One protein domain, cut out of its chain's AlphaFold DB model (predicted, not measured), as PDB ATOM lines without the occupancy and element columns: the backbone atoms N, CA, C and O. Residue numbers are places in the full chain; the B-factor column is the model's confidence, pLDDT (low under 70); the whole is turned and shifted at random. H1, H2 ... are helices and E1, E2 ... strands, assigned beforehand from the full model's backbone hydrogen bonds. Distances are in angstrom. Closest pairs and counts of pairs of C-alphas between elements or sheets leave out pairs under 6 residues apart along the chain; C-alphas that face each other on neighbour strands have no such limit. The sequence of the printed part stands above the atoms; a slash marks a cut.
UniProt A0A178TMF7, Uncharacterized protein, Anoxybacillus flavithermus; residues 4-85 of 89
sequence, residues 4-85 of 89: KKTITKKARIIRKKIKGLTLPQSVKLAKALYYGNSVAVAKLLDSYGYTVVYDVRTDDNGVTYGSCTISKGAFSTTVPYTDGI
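This is residues 4 to 85 of the 89 residues of an uncharacterized protein of Anoxybacillus flavithermus (UniProt A0A178TMF7). A long twisted ribbon of three strands, E1 to E3, stands beside a cluster of three helices, H2 between H1 and H3, with H3 grazing the ribbon. The 82 printed residues include H1 H2 H3 E1 E2 E3, in that order. The antiparallel sheet runs E1 E2 E3; the class is mixed, the whole compact, radius of gyration of the C-alphas 13.0 A, spans 40 by 31 by 19 A.

E1, residues 51 to 58, E2, 64 to 72, and E3, 75 to 82, form a meander, two antiparallel hairpins in a row. N 53 and O 69, and N 68 and O 79, are within hydrogen-bond range, each 2.8 A. H3, residues 38 to 47, only grazes the sheet, with residues 42 to 46. H2, residues 23 to 34, touches H3 with residues 28 to 33 alone, a hairpin; the closest C-alphas, Leu 29 and Val 41, are 5.7 A apart. H1, residues 4 to 17, touches H2; the closest C-alphas, Ala 11 and Ser 26, are 4.8 A apart. In the helices every O i to N i+4 pair is within range.

E2 spans 25.8 A, H1 20.2 A. C-alpha 4 is at (31.835, -25.480, 38.474), C-alpha 82 at (45.567, -5.181, 36.643).

The printed part has no cut. pLDDT is under 70 at residues 62 to 65 and 80 to 85.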
ATOM      1  N   LYS A   4      32.931 -25.658  39.437       71.75
ATOM      2  CA  LYS A   4      31.835 -25.480  38.474       71.75
ATOM      3  C   LYS A   4      30.931 -24.286  38.814       71.75
ATOM      4  O   LYS A   4      30.608 -23.508  37.923       71.75
ATOM      5  N   LYS A   5      30.557 -24.085  40.088       74.56
ATOM      6  CA  LYS A   5      29.743 -22.927  40.517       74.56
ATOM      7  C   LYS A   5      30.507 -21.609  40.341       74.56
ATOM      8  O   LYS A   5      29.917 -20.619  39.906       74.56
ATOM      9  N   THR A   6      31.813 -21.603  40.612       73.88
ATOM     10  CA  THR A   6      32.678 -20.423  40.441       73.88
ATOM     11  C   THR A   6      32.795 -20.008  38.977       73.88
ATOM     12  O   THR A   6      32.581 -18.838  38.655       73.88
ATOM     13  N   ILE A   7      33.054 -20.960  38.077       78.00
ATOM     14  CA  ILE A   7      33.166 -20.695  36.634       78.00
ATOM     15  C   ILE A   7      31.837 -20.177  36.073       78.00
ATOM     16  O   ILE A   7      31.832 -19.184  35.350       78.00
ATOM     17  N   THR A   8      30.701 -20.774  36.448       78.88
ATOM     18  CA  THR A   8      29.381 -20.321  35.978       78.88
ATOM     19  C   THR A   8      29.056 -18.897  36.441       78.88
ATOM     20  O   THR A   8      28.533 -18.102  35.656       78.88
ATOM     21  N   LYS A   9      29.404 -18.532  37.686       79.69
ATOM     22  CA  LYS A   9      29.232 -17.158  38.189       79.69
ATOM     23  C   LYS A   9      30.096 -16.169  37.397       79.69
ATOM     24  O   LYS A   9      29.566 -15.166  36.919       79.69
ATOM     25  N   LYS A  10      31.382 -16.483  37.184       76.31
ATOM     26  CA  LYS A  10      32.293 -15.663  36.361       76.31
ATOM     27  C   LYS A  10      31.784 -15.523  34.919       76.31
ATOM     28  O   LYS A  10      31.728 -14.415  34.399       76.31
ATOM     29  N   ALA A  11      31.321 -16.610  34.301       80.25
ATOM     30  CA  ALA A  11      30.774 -16.605  32.943       80.25
ATOM     31  C   ALA A  11      29.562 -15.675  32.802       80.25
ATOM     32  O   ALA A  11      29.456 -14.940  31.822       80.25
ATOM     33  N   ARG A  12      28.661 -15.658  33.794       81.00
ATOM     34  CA  ARG A  12      27.499 -14.757  33.789       81.00
ATOM     35  C   ARG A  12      27.915 -13.285  33.865       81.00
ATOM     36  O   ARG A  12      27.303 -12.456  33.196       81.00
ATOM     37  N   ILE A  13      28.955 -12.969  34.639       80.19
ATOM     38  CA  ILE A  13      29.512 -11.611  34.740       80.19
ATOM     39  C   ILE A  13      30.143 -11.192  33.407       80.19
ATOM     40  O   ILE A  13      29.829 -10.116  32.901       80.19
ATOM     41  N   ILE A  14      30.963 -12.058  32.802       78.94
ATOM     42  CA  ILE A  14      31.602 -11.809  31.498       78.94
ATOM     43  C   ILE A  14      30.547 -11.548  30.426       78.94
ATOM     44  O   ILE A  14      30.635 -10.553  29.713       78.94
ATOM     45  N   ARG A  15      29.498 -12.375  30.369       79.50
ATOM     46  CA  ARG A  15      28.389 -12.205  29.422       79.50
ATOM     47  C   ARG A  15      27.636 -10.886  29.611       79.50
ATOM     48  O   ARG A  15      27.109 -10.338  28.650       79.50
ATOM     49  N   LYS A  16      27.553 -10.384  30.847       79.69
ATOM     50  CA  LYS A  16      26.932  -9.087  31.145       79.69
ATOM     51  C   LYS A  16      27.821  -7.918  30.698       79.69
ATOM     52  O   LYS A  16      27.285  -6.909  30.251       79.69
ATOM     53  N   LYS A  17      29.148  -8.046  30.823       75.00
ATOM     54  CA  LYS A  17      30.122  -6.996  30.468       75.00
ATOM     55  C   LYS A  17      30.440  -6.943  28.969       75.00
ATOM     56  O   LYS A  17      30.545  -5.853  28.420       75.00
ATOM     57  N   ILE A  18      30.582  -8.095  28.312       77.00
ATOM     58  CA  ILE A  18      30.877  -8.212  26.879       77.00
ATOM     59  C   ILE A  18      29.588  -8.604  26.148       77.00
ATOM     60  O   ILE A  18      29.147  -9.757  26.210       77.00
ATOM     61  N   LYS A  19      28.971  -7.651  25.440       74.69
ATOM     62  CA  LYS A  19      27.770  -7.930  24.643       74.69
ATOM     63  C   LYS A  19      28.121  -8.793  23.429       74.69
ATOM     64  O   LYS A  19      29.218  -8.729  22.880       74.69
ATOM     65  N   GLY A  20      27.163  -9.620  23.015       77.56
ATOM     66  CA  GLY A  20      27.299 -10.519  21.863       77.56
ATOM     67  C   GLY A  20      27.891 -11.897  22.178       77.56
ATOM     68  O   GLY A  20      27.860 -12.765  21.311       77.56
ATOM     69  N   LEU A  21      28.363 -12.144  23.408       82.19
ATOM     70  CA  LEU A  21      28.810 -13.479  23.801       82.19
ATOM     71  C   LEU A  21      27.627 -14.410  24.089       82.19
ATOM     72  O   LEU A  21      26.701 -14.103  24.853       82.19
ATOM     73  N   THR A  22      27.713 -15.620  23.546       85.56
ATOM     74  CA  THR A  22      26.837 -16.727  23.935       85.56
ATOM     75  C   THR A  22      27.239 -17.281  25.306       85.56
ATOM     76  O   THR A  22      28.362 -17.088  25.789       85.56
ATOM     77  N   LEU A  23      26.320 -18.003  25.957       82.94
ATOM     78  CA  LEU A  23      26.612 -18.657  27.234       82.94
ATOM     79  C   LEU A  23      27.805 -19.636  27.132       82.94
ATOM     80  O   LEU A  23      28.697 -19.531  27.976       82.94
ATOM     81  N   PRO A  24      27.913 -20.508  26.105       87.50
ATOM     82  CA  PRO A  24      29.069 -21.395  25.954       87.50
ATOM     83  C   PRO A  24      30.399 -20.651  25.777       87.50
ATOM     84  O   PRO A  24      31.398 -21.027  26.393       87.50
ATOM     85  N   GLN A  25      30.424 -19.568  24.991       86.19
ATOM     86  CA  GLN A  25      31.631 -18.750  24.804       86.19
ATOM     87  C   GLN A  25      32.062 -18.082  26.113       86.19
ATOM     88  O   GLN A  25      33.242 -18.099  26.467       86.19
ATOM     89  N   SER A  26      31.092 -17.574  26.876       84.75
ATOM     90  CA  SER A  26      31.333 -16.956  28.183       84.75
ATOM     91  C   SER A  26      31.904 -17.955  29.194       84.75
ATOM     92  O   SER A  26      32.768 -17.600  29.993       84.75
ATOM     93  N   VAL A  27      31.465 -19.220  29.150       86.56
ATOM     94  CA  VAL A  27      32.008 -20.299  29.994       86.56
ATOM     95  C   VAL A  27      33.442 -20.653  29.603       86.56
ATOM     96  O   VAL A  27      34.279 -20.822  30.491       86.56
ATOM     97  N   LYS A  28      33.761 -20.723  28.303       88.81
ATOM     98  CA  LYS A  28      35.138 -20.962  27.830       88.81
ATOM     99  C   LYS A  28      36.090 -19.850  28.283       88.81
ATOM    100  O   LYS A  28      37.153 -20.153  28.820       88.81
ATOM    101  N   LEU A  29      35.674 -18.588  28.158       83.75
ATOM    102  CA  LEU A  29      36.436 -17.433  28.648       83.75
ATOM    103  C   LEU A  29      36.598 -17.462  30.172       83.75
ATOM    104  O   LEU A  29      37.708 -17.319  30.674       83.75
ATOM    105  N   ALA A  30      35.521 -17.733  30.915       82.12
ATOM    106  CA  ALA A  30      35.574 -17.855  32.372       82.12
ATOM    107  C   ALA A  30      36.517 -18.968  32.838       82.12
ATOM    108  O   ALA A  30      37.180 -18.814  33.862       82.12
ATOM    109  N   LYS A  31      36.577 -20.084  32.102       85.50
ATOM    110  CA  LYS A  31      37.497 -21.185  32.387       85.50
ATOM    111  C   LYS A  31      38.944 -20.749  32.154       85.50
ATOM    112  O   LYS A  31      39.757 -20.927  33.051       85.50
ATOM    113  N   ALA A  32      39.251 -20.135  31.011       82.00
ATOM    114  CA  ALA A  32      40.593 -19.623  30.721       82.00
ATOM    115  C   ALA A  32      41.058 -18.591  31.768       82.00
ATOM    116  O   ALA A  32      42.171 -18.696  32.277       82.00
ATOM    117  N   LEU A  33      40.166 -17.682  32.178       77.12
ATOM    118  CA  LEU A  33      40.406 -16.720  33.258       77.12
ATOM    119  C   LEU A  33      40.594 -17.379  34.624       77.12
ATOM    120  O   LEU A  33      41.420 -16.939  35.414       77.12
ATOM    121  N   TYR A  34      39.827 -18.428  34.930       78.75
ATOM    122  CA  TYR A  34      39.975 -19.163  36.187       78.75
ATOM    123  C   TYR A  34      41.366 -19.797  36.320       78.75
ATOM    124  O   TYR A  34      41.894 -19.844  37.424       78.75
ATOM    125  N   TYR A  35      41.958 -20.239  35.209       77.31
ATOM    126  CA  TYR A  35      43.313 -20.797  35.170       77.31
ATOM    127  C   TYR A  35      44.410 -19.751  34.906       77.31
ATOM    128  O   TYR A  35      45.551 -20.137  34.677       77.31
ATOM    129  N   GLY A  36      44.087 -18.450  34.889       71.31
ATOM    130  CA  GLY A  36      45.065 -17.382  34.639       71.31
ATOM    131  C   GLY A  36      45.684 -17.398  33.235       71.31
ATOM    132  O   GLY A  36      46.721 -16.788  33.010       71.31
ATOM    133  N   ASN A  37      45.075 -18.097  32.270       79.25
ATOM    134  CA  ASN A  37      45.630 -18.240  30.926       79.25
ATOM    135  C   ASN A  37      45.175 -17.082  30.023       79.25
ATOM    136  O   ASN A  37      44.198 -17.195  29.275       79.25
ATOM    137  N   SER A  38      45.886 -15.959  30.113       71.06
ATOM    138  CA  SER A  38      45.617 -14.727  29.359       71.06
ATOM    139  C   SER A  38      45.719 -14.916  27.839       71.06
ATOM    140  O   SER A  38      44.878 -14.404  27.099       71.06
ATOM    141  N   VAL A  39      46.666 -15.733  27.368       76.19
ATOM    142  CA  VAL A  39      46.836 -16.062  25.940       76.19
ATOM    143  C   VAL A  39      45.602 -16.778  25.391       76.19
ATOM    144  O   VAL A  39      45.117 -16.451  24.308       76.19
ATOM    145  N   ALA A  40      45.055 -17.740  26.139       80.06
ATOM    146  CA  ALA A  40      43.838 -18.438  25.738       80.06
ATOM    147  C   ALA A  40      42.626 -17.496  25.699       80.06
ATOM    148  O   ALA A  40      41.790 -17.626  24.809       80.06
ATOM    149  N   VAL A  41      42.530 -16.535  26.623       80.12
ATOM    150  CA  VAL A  41      41.458 -15.523  26.614       80.12
ATOM    151  C   VAL A  41      41.524 -14.667  25.349       80.12
ATOM    152  O   VAL A  41      40.505 -14.529  24.671       80.12
ATOM    153  N   ALA A  42      42.707 -14.154  25.002       75.94
ATOM    154  CA  ALA A  42      42.907 -13.343  23.802       75.94
ATOM    155  C   ALA A  42      42.567 -14.129  22.523       75.94
ATOM    156  O   ALA A  42      41.757 -13.669  21.721       75.94
ATOM    157  N   LYS A  43      43.080 -15.362  22.389       82.81
ATOM    158  CA  LYS A  43      42.773 -16.244  21.248       82.81
ATOM    159  C   LYS A  43      41.282 -16.545  21.116       82.81
ATOM    160  O   LYS A  43      40.759 -16.603  20.008       82.81
ATOM    161  N   LEU A  44      40.583 -16.754  22.235       86.31
ATOM    162  CA  LEU A  44      39.141 -16.991  22.212       86.31
ATOM    163  C   LEU A  44      38.387 -15.748  21.733       86.31
ATOM    164  O   LEU A  44      37.515 -15.881  20.880       86.31
ATOM    165  N   LEU A  45      38.720 -14.562  22.247       83.50
ATOM    166  CA  LEU A  45      38.095 -13.306  21.819       83.50
ATOM    167  C   LEU A  45      38.319 -13.043  20.324       83.50
ATOM    168  O   LEU A  45      37.345 -12.784  19.617       83.50
ATOM    169  N   ASP A  46      39.547 -13.228  19.844       84.19
ATOM    170  CA  ASP A  46      39.906 -13.105  18.428       84.19
ATOM    171  C   ASP A  46      39.128 -14.104  17.552       84.19
ATOM    172  O   ASP A  46      38.445 -13.714  16.606       84.19
ATOM    173  N   SER A  47      39.064 -15.383  17.954       86.62
ATOM    174  CA  SER A  47      38.277 -16.412  17.245       86.62
ATOM    175  C   SER A  47      36.773 -16.117  17.189       86.62
ATOM    176  O   SER A  47      36.052 -16.632  16.336       86.62
ATOM    177  N   TYR A  48      36.275 -15.300  18.118       86.88
ATOM    178  CA  TYR A  48      34.884 -14.860  18.159       86.88
ATOM    179  C   TYR A  48      34.665 -13.538  17.412       86.88
ATOM    180  O   TYR A  48      33.536 -13.030  17.413       86.88
ATOM    181  N   GLY A  49      35.702 -12.986  16.778       84.81
ATOM    182  CA  GLY A  49      35.670 -11.732  16.033       84.81
ATOM    183  C   GLY A  49      35.595 -10.496  16.925       84.81
ATOM    184  O   GLY A  49      34.965  -9.516  16.534       84.81
ATOM    185  N   TYR A  50      36.139 -10.561  18.144       85.25
ATOM    186  CA  TYR A  50      36.333  -9.382  18.986       85.25
ATOM    187  C   TYR A  50      37.741  -8.840  18.795       85.25
ATOM    188  O   TYR A  50      38.718  -9.578  18.887       85.25
ATOM    189  N   THR A  51      37.840  -7.533  18.612       82.44
ATOM    190  CA  THR A  51      39.105  -6.813  18.642       82.44
ATOM    191  C   THR A  51      39.428  -6.463  20.086       82.44
ATOM    192  O   THR A  51      38.566  -5.988  20.827       82.44
ATOM    193  N   VAL A  52      40.666  -6.724  20.497       78.00
ATOM    194  CA  VAL A  52      41.143  -6.449  21.852       78.00
ATOM    195  C   VAL A  52      42.315  -5.487  21.752       78.00
ATOM    196  O   VAL A  52      43.356  -5.832  21.200       78.00
ATOM    197  N   VAL A  53      42.127  -4.272  22.258       78.62
ATOM    198  CA  VAL A  53      43.155  -3.231  22.308       78.62
ATOM    199  C   VAL A  53      43.620  -3.092  23.747       78.62
ATOM    200  O   VAL A  53      42.806  -2.924  24.655       78.62
ATOM    201  N   TYR A  54      44.928  -3.170  23.944       76.00
ATOM    202  CA  TYR A  54      45.559  -3.021  25.244       76.00
ATOM    203  C   TYR A  54      46.205  -1.638  25.313       76.00
ATOM    204  O   TYR A  54      47.110  -1.348  24.534       76.00
ATOM    205  N   ASP A  55      45.739  -0.800  26.231       75.75
ATOM    206  CA  ASP A  55      46.393   0.458  26.592       75.75
ATOM    207  C   ASP A  55      47.046   0.248  27.955       75.75
ATOM    208  O   ASP A  55      46.389   0.337  28.994       75.75
ATOM    209  N   VAL A  56      48.310  -0.164  27.937       74.75
ATOM    210  CA  VAL A  56      49.062  -0.558  29.127       74.75
ATOM    211  C   VAL A  56      50.182   0.442  29.356       74.75
ATOM    212  O   VAL A  56      50.905   0.803  28.429       74.75
ATOM    213  N   ARG A  57      50.326   0.872  30.604       73.31
ATOM    214  CA  ARG A  57      51.382   1.755  31.079       73.31
ATOM    215  C   ARG A  57      52.088   1.084  32.248       73.31
ATOM    216  O   ARG A  57      51.466   0.416  33.069       73.31
ATOM    217  N   THR A  58      53.391   1.270  32.314       77.00
ATOM    218  CA  THR A  58      54.204   0.829  33.443       77.00
ATOM    219  C   THR A  58      54.705   2.088  34.130       77.00
ATOM    220  O   THR A  58      55.222   2.970  33.444       77.00
ATOM    221  N   ASP A  59      54.481   2.225  35.438       74.50
ATOM    222  CA  ASP A  59      55.106   3.317  36.189       74.50
ATOM    223  C   ASP A  59      56.591   3.052  36.453       74.50
ATOM    224  O   ASP A  59      57.116   1.956  36.245       74.50
ATOM    225  N   ASP A  60      57.256   4.079  36.973       77.19
ATOM    226  CA  ASP A  60      58.658   4.043  37.383       77.19
ATOM    227  C   ASP A  60      58.925   3.048  38.532       77.19
ATOM    228  O   ASP A  60      60.074   2.686  38.779       77.19
ATOM    229  N   ASN A  61      57.876   2.560  39.210       73.31
ATOM    230  CA  ASN A  61      57.960   1.523  40.242       73.31
ATOM    231  C   ASN A  61      57.826   0.099  39.664       73.31
ATOM    232  O   ASN A  61      57.828  -0.874  40.420       73.31
ATOM    233  N   GLY A  62      57.693  -0.043  38.339       67.06
ATOM    234  CA  GLY A  62      57.524  -1.329  37.660       67.06
ATOM    235  C   GLY A  62      56.110  -1.912  37.748       67.06
ATOM    236  O   GLY A  62      55.887  -3.051  37.326       67.06
ATOM    237  N   VAL A  63      55.137  -1.159  38.266       64.56
ATOM    238  CA  VAL A  63      53.730  -1.562  38.335       64.56
ATOM    239  C   VAL A  63      53.082  -1.311  36.981       64.56
ATOM    240  O   VAL A  63      53.061  -0.197  36.460       64.56
ATOM    241  N   THR A  64      52.528  -2.373  36.401       64.69
ATOM    242  CA  THR A  64      51.873  -2.323  35.095       64.69
ATOM    243  C   THR A  64      50.365  -2.172  35.273       64.69
ATOM    244  O   THR A  64      49.682  -3.102  35.704       64.69
ATOM    245  N   TYR A  65      49.834  -1.008  34.914       65.94
ATOM    246  CA  TYR A  65      48.405  -0.703  34.935       65.94
ATOM    247  C   TYR A  65      47.931  -0.294  33.552       65.94
ATOM    248  O   TYR A  65      48.662   0.263  32.740       65.94
ATOM    249  N   GLY A  66      46.673  -0.563  33.249       70.62
ATOM    250  CA  GLY A  66      46.159  -0.197  31.943       70.62
ATOM    251  C   GLY A  66      44.678  -0.417  31.804       70.62
ATOM    252  O   GLY A  66      43.950  -0.648  32.771       70.62
ATOM    253  N   SER A  67      44.231  -0.400  30.564       73.12
ATOM    254  CA  SER A  67      42.891  -0.788  30.195       73.12
ATOM    255  C   SER A  67      42.915  -1.698  28.975       73.12
ATOM    256  O   SER A  67      43.841  -1.705  28.168       73.12
ATOM    257  N   CYS A  68      41.897  -2.536  28.889       75.50
ATOM    258  CA  CYS A  68      41.664  -3.446  27.792       75.50
ATOM    259  C   CYS A  68      40.318  -3.076  27.181       75.50
ATOM    260  O   CYS A  68      39.276  -3.220  27.824       75.50
ATOM    261  N   THR A  69      40.339  -2.572  25.954       79.06
ATOM    262  CA  THR A  69      39.133  -2.275  25.190       79.06
ATOM    263  C   THR A  69      38.804  -3.462  24.302       79.06
ATOM    264  O   THR A  69      39.584  -3.846  23.436       79.06
ATOM    265  N   ILE A  70      37.635  -4.052  24.525       81.19
ATOM    266  CA  ILE A  70      37.096  -5.167  23.753       81.19
ATOM    267  C   ILE A  70      35.971  -4.619  22.882       81.19
ATOM    268  O   ILE A  70      34.945  -4.168  23.403       81.19
ATOM    269  N   SER A  71      36.134  -4.684  21.565       81.31
ATOM    270  CA  SER A  71      35.156  -4.186  20.602       81.31
ATOM    271  C   SER A  71      34.744  -5.244  19.583       81.31
ATOM    272  O   SER A  71      35.466  -6.200  19.309       81.31
ATOM    273  N   LYS A  72      33.524  -5.114  19.060       81.06
ATOM    274  CA  LYS A  72      32.992  -5.927  17.959       81.06
ATOM    275  C   LYS A  72      31.883  -5.151  17.253       81.06
ATOM    276  O   LYS A  72      30.793  -4.982  17.804       81.06
ATOM    277  N   GLY A  73      32.153  -4.677  16.039       79.25
ATOM    278  CA  GLY A  73      31.248  -3.765  15.330       79.25
ATOM    279  C   GLY A  73      31.015  -2.480  16.137       79.25
ATOM    280  O   GLY A  73      31.966  -1.880  16.621       79.25
ATOM    281  N   ALA A  74      29.752  -2.091  16.336       74.19
ATOM    282  CA  ALA A  74      29.383  -0.911  17.133       74.19
ATOM    283  C   ALA A  74      29.523  -1.103  18.660       74.19
ATOM    284  O   ALA A  74      29.337  -0.159  19.426       74.19
ATOM    285  N   PHE A  75      29.806  -2.322  19.131       74.50
ATOM    286  CA  PHE A  75      30.018  -2.582  20.551       74.50
ATOM    287  C   PHE A  75      31.472  -2.302  20.939       74.50
ATOM    288  O   PHE A  75      32.383  -2.819  20.301       74.50
ATOM    289  N   SER A  76      31.675  -1.561  22.026       77.00
ATOM    290  CA  SER A  76      32.974  -1.360  22.669       77.00
ATOM    291  C   SER A  76      32.794  -1.361  24.186       77.00
ATOM    292  O   SER A  76      31.850  -0.759  24.701       77.00
ATOM    293  N   THR A  77      33.657  -2.075  24.905       75.00
ATOM    294  CA  THR A  77      33.697  -2.077  26.372       75.00
ATOM    295  C   THR A  77      35.136  -2.012  26.847       75.00
ATOM    296  O   THR A  77      35.983  -2.747  26.348       75.00
ATOM    297  N   THR A  78      35.412  -1.151  27.818       73.94
ATOM    298  CA  THR A  78      36.747  -1.000  28.398       73.94
ATOM    299  C   THR A  78      36.756  -1.590  29.800       73.94
ATOM    300  O   THR A  78      35.886  -1.293  30.622       73.94
ATOM    301  N   VAL A  79      37.731  -2.453  30.073       70.62
ATOM    302  CA  VAL A  79      37.935  -3.106  31.370       70.62
ATOM    303  C   VAL A  79      39.329  -2.774  31.900       70.62
ATOM    304  O   VAL A  79      40.273  -2.800  31.116       70.62
ATOM    305  N   PRO A  80      39.495  -2.479  33.202       63.66
ATOM    306  CA  PRO A  80      40.815  -2.221  33.768       63.66
ATOM    307  C   PRO A  80      41.725  -3.451  33.643       63.66
ATOM    308  O   PRO A  80      41.296  -4.590  33.855       63.66
ATOM    309  N   TYR A  81      42.981  -3.194  33.294       58.28
ATOM    310  CA  TYR A  81      44.084  -4.144  33.264       58.28
ATOM    311  C   TYR A  81      44.847  -4.018  34.581       58.28
ATOM    312  O   TYR A  81      45.390  -2.960  34.892       58.28
ATOM    313  N   THR A  82      44.836  -5.084  35.373       48.47
ATOM    314  CA  THR A  82      45.567  -5.181  36.643       48.47
ATOM    315  C   THR A  82      46.219  -6.559  36.679       48.47
ATOM    316  O   THR A  82      45.540  -7.564  36.471       48.47
ATOM    317  N   ASP A  83      47.544  -6.588  36.832       45.19
ATOM    318  CA  ASP A  83      48.375  -7.789  37.006       45.19
ATOM    319  C   ASP A  83      48.133  -8.937  36.014       45.19
ATOM    320  O   ASP A  83      47.792 -10.061  36.385       45.19
ATOM    321  N   GLY A  84      48.313  -8.677  34.713       48.19
ATOM    322  CA  GLY A  84      48.393  -9.737  33.694       48.19
ATOM    323  C   GLY A  84      47.082 -10.481  33.402       48.19
ATOM    324  O   GLY A  84      47.026 -11.307  32.485       48.19
ATOM    325  N   ILE A  85      46.011 -10.183  34.142       44.59
ATOM    326  CA  ILE A  85      44.711 -10.839  34.040       44.59
ATOM    327  C   ILE A  85      43.653  -9.781  33.728       44.59
ATOM    328  O   ILE A  85      43.334  -8.897  34.517       44.59
TER     329      ILE A  85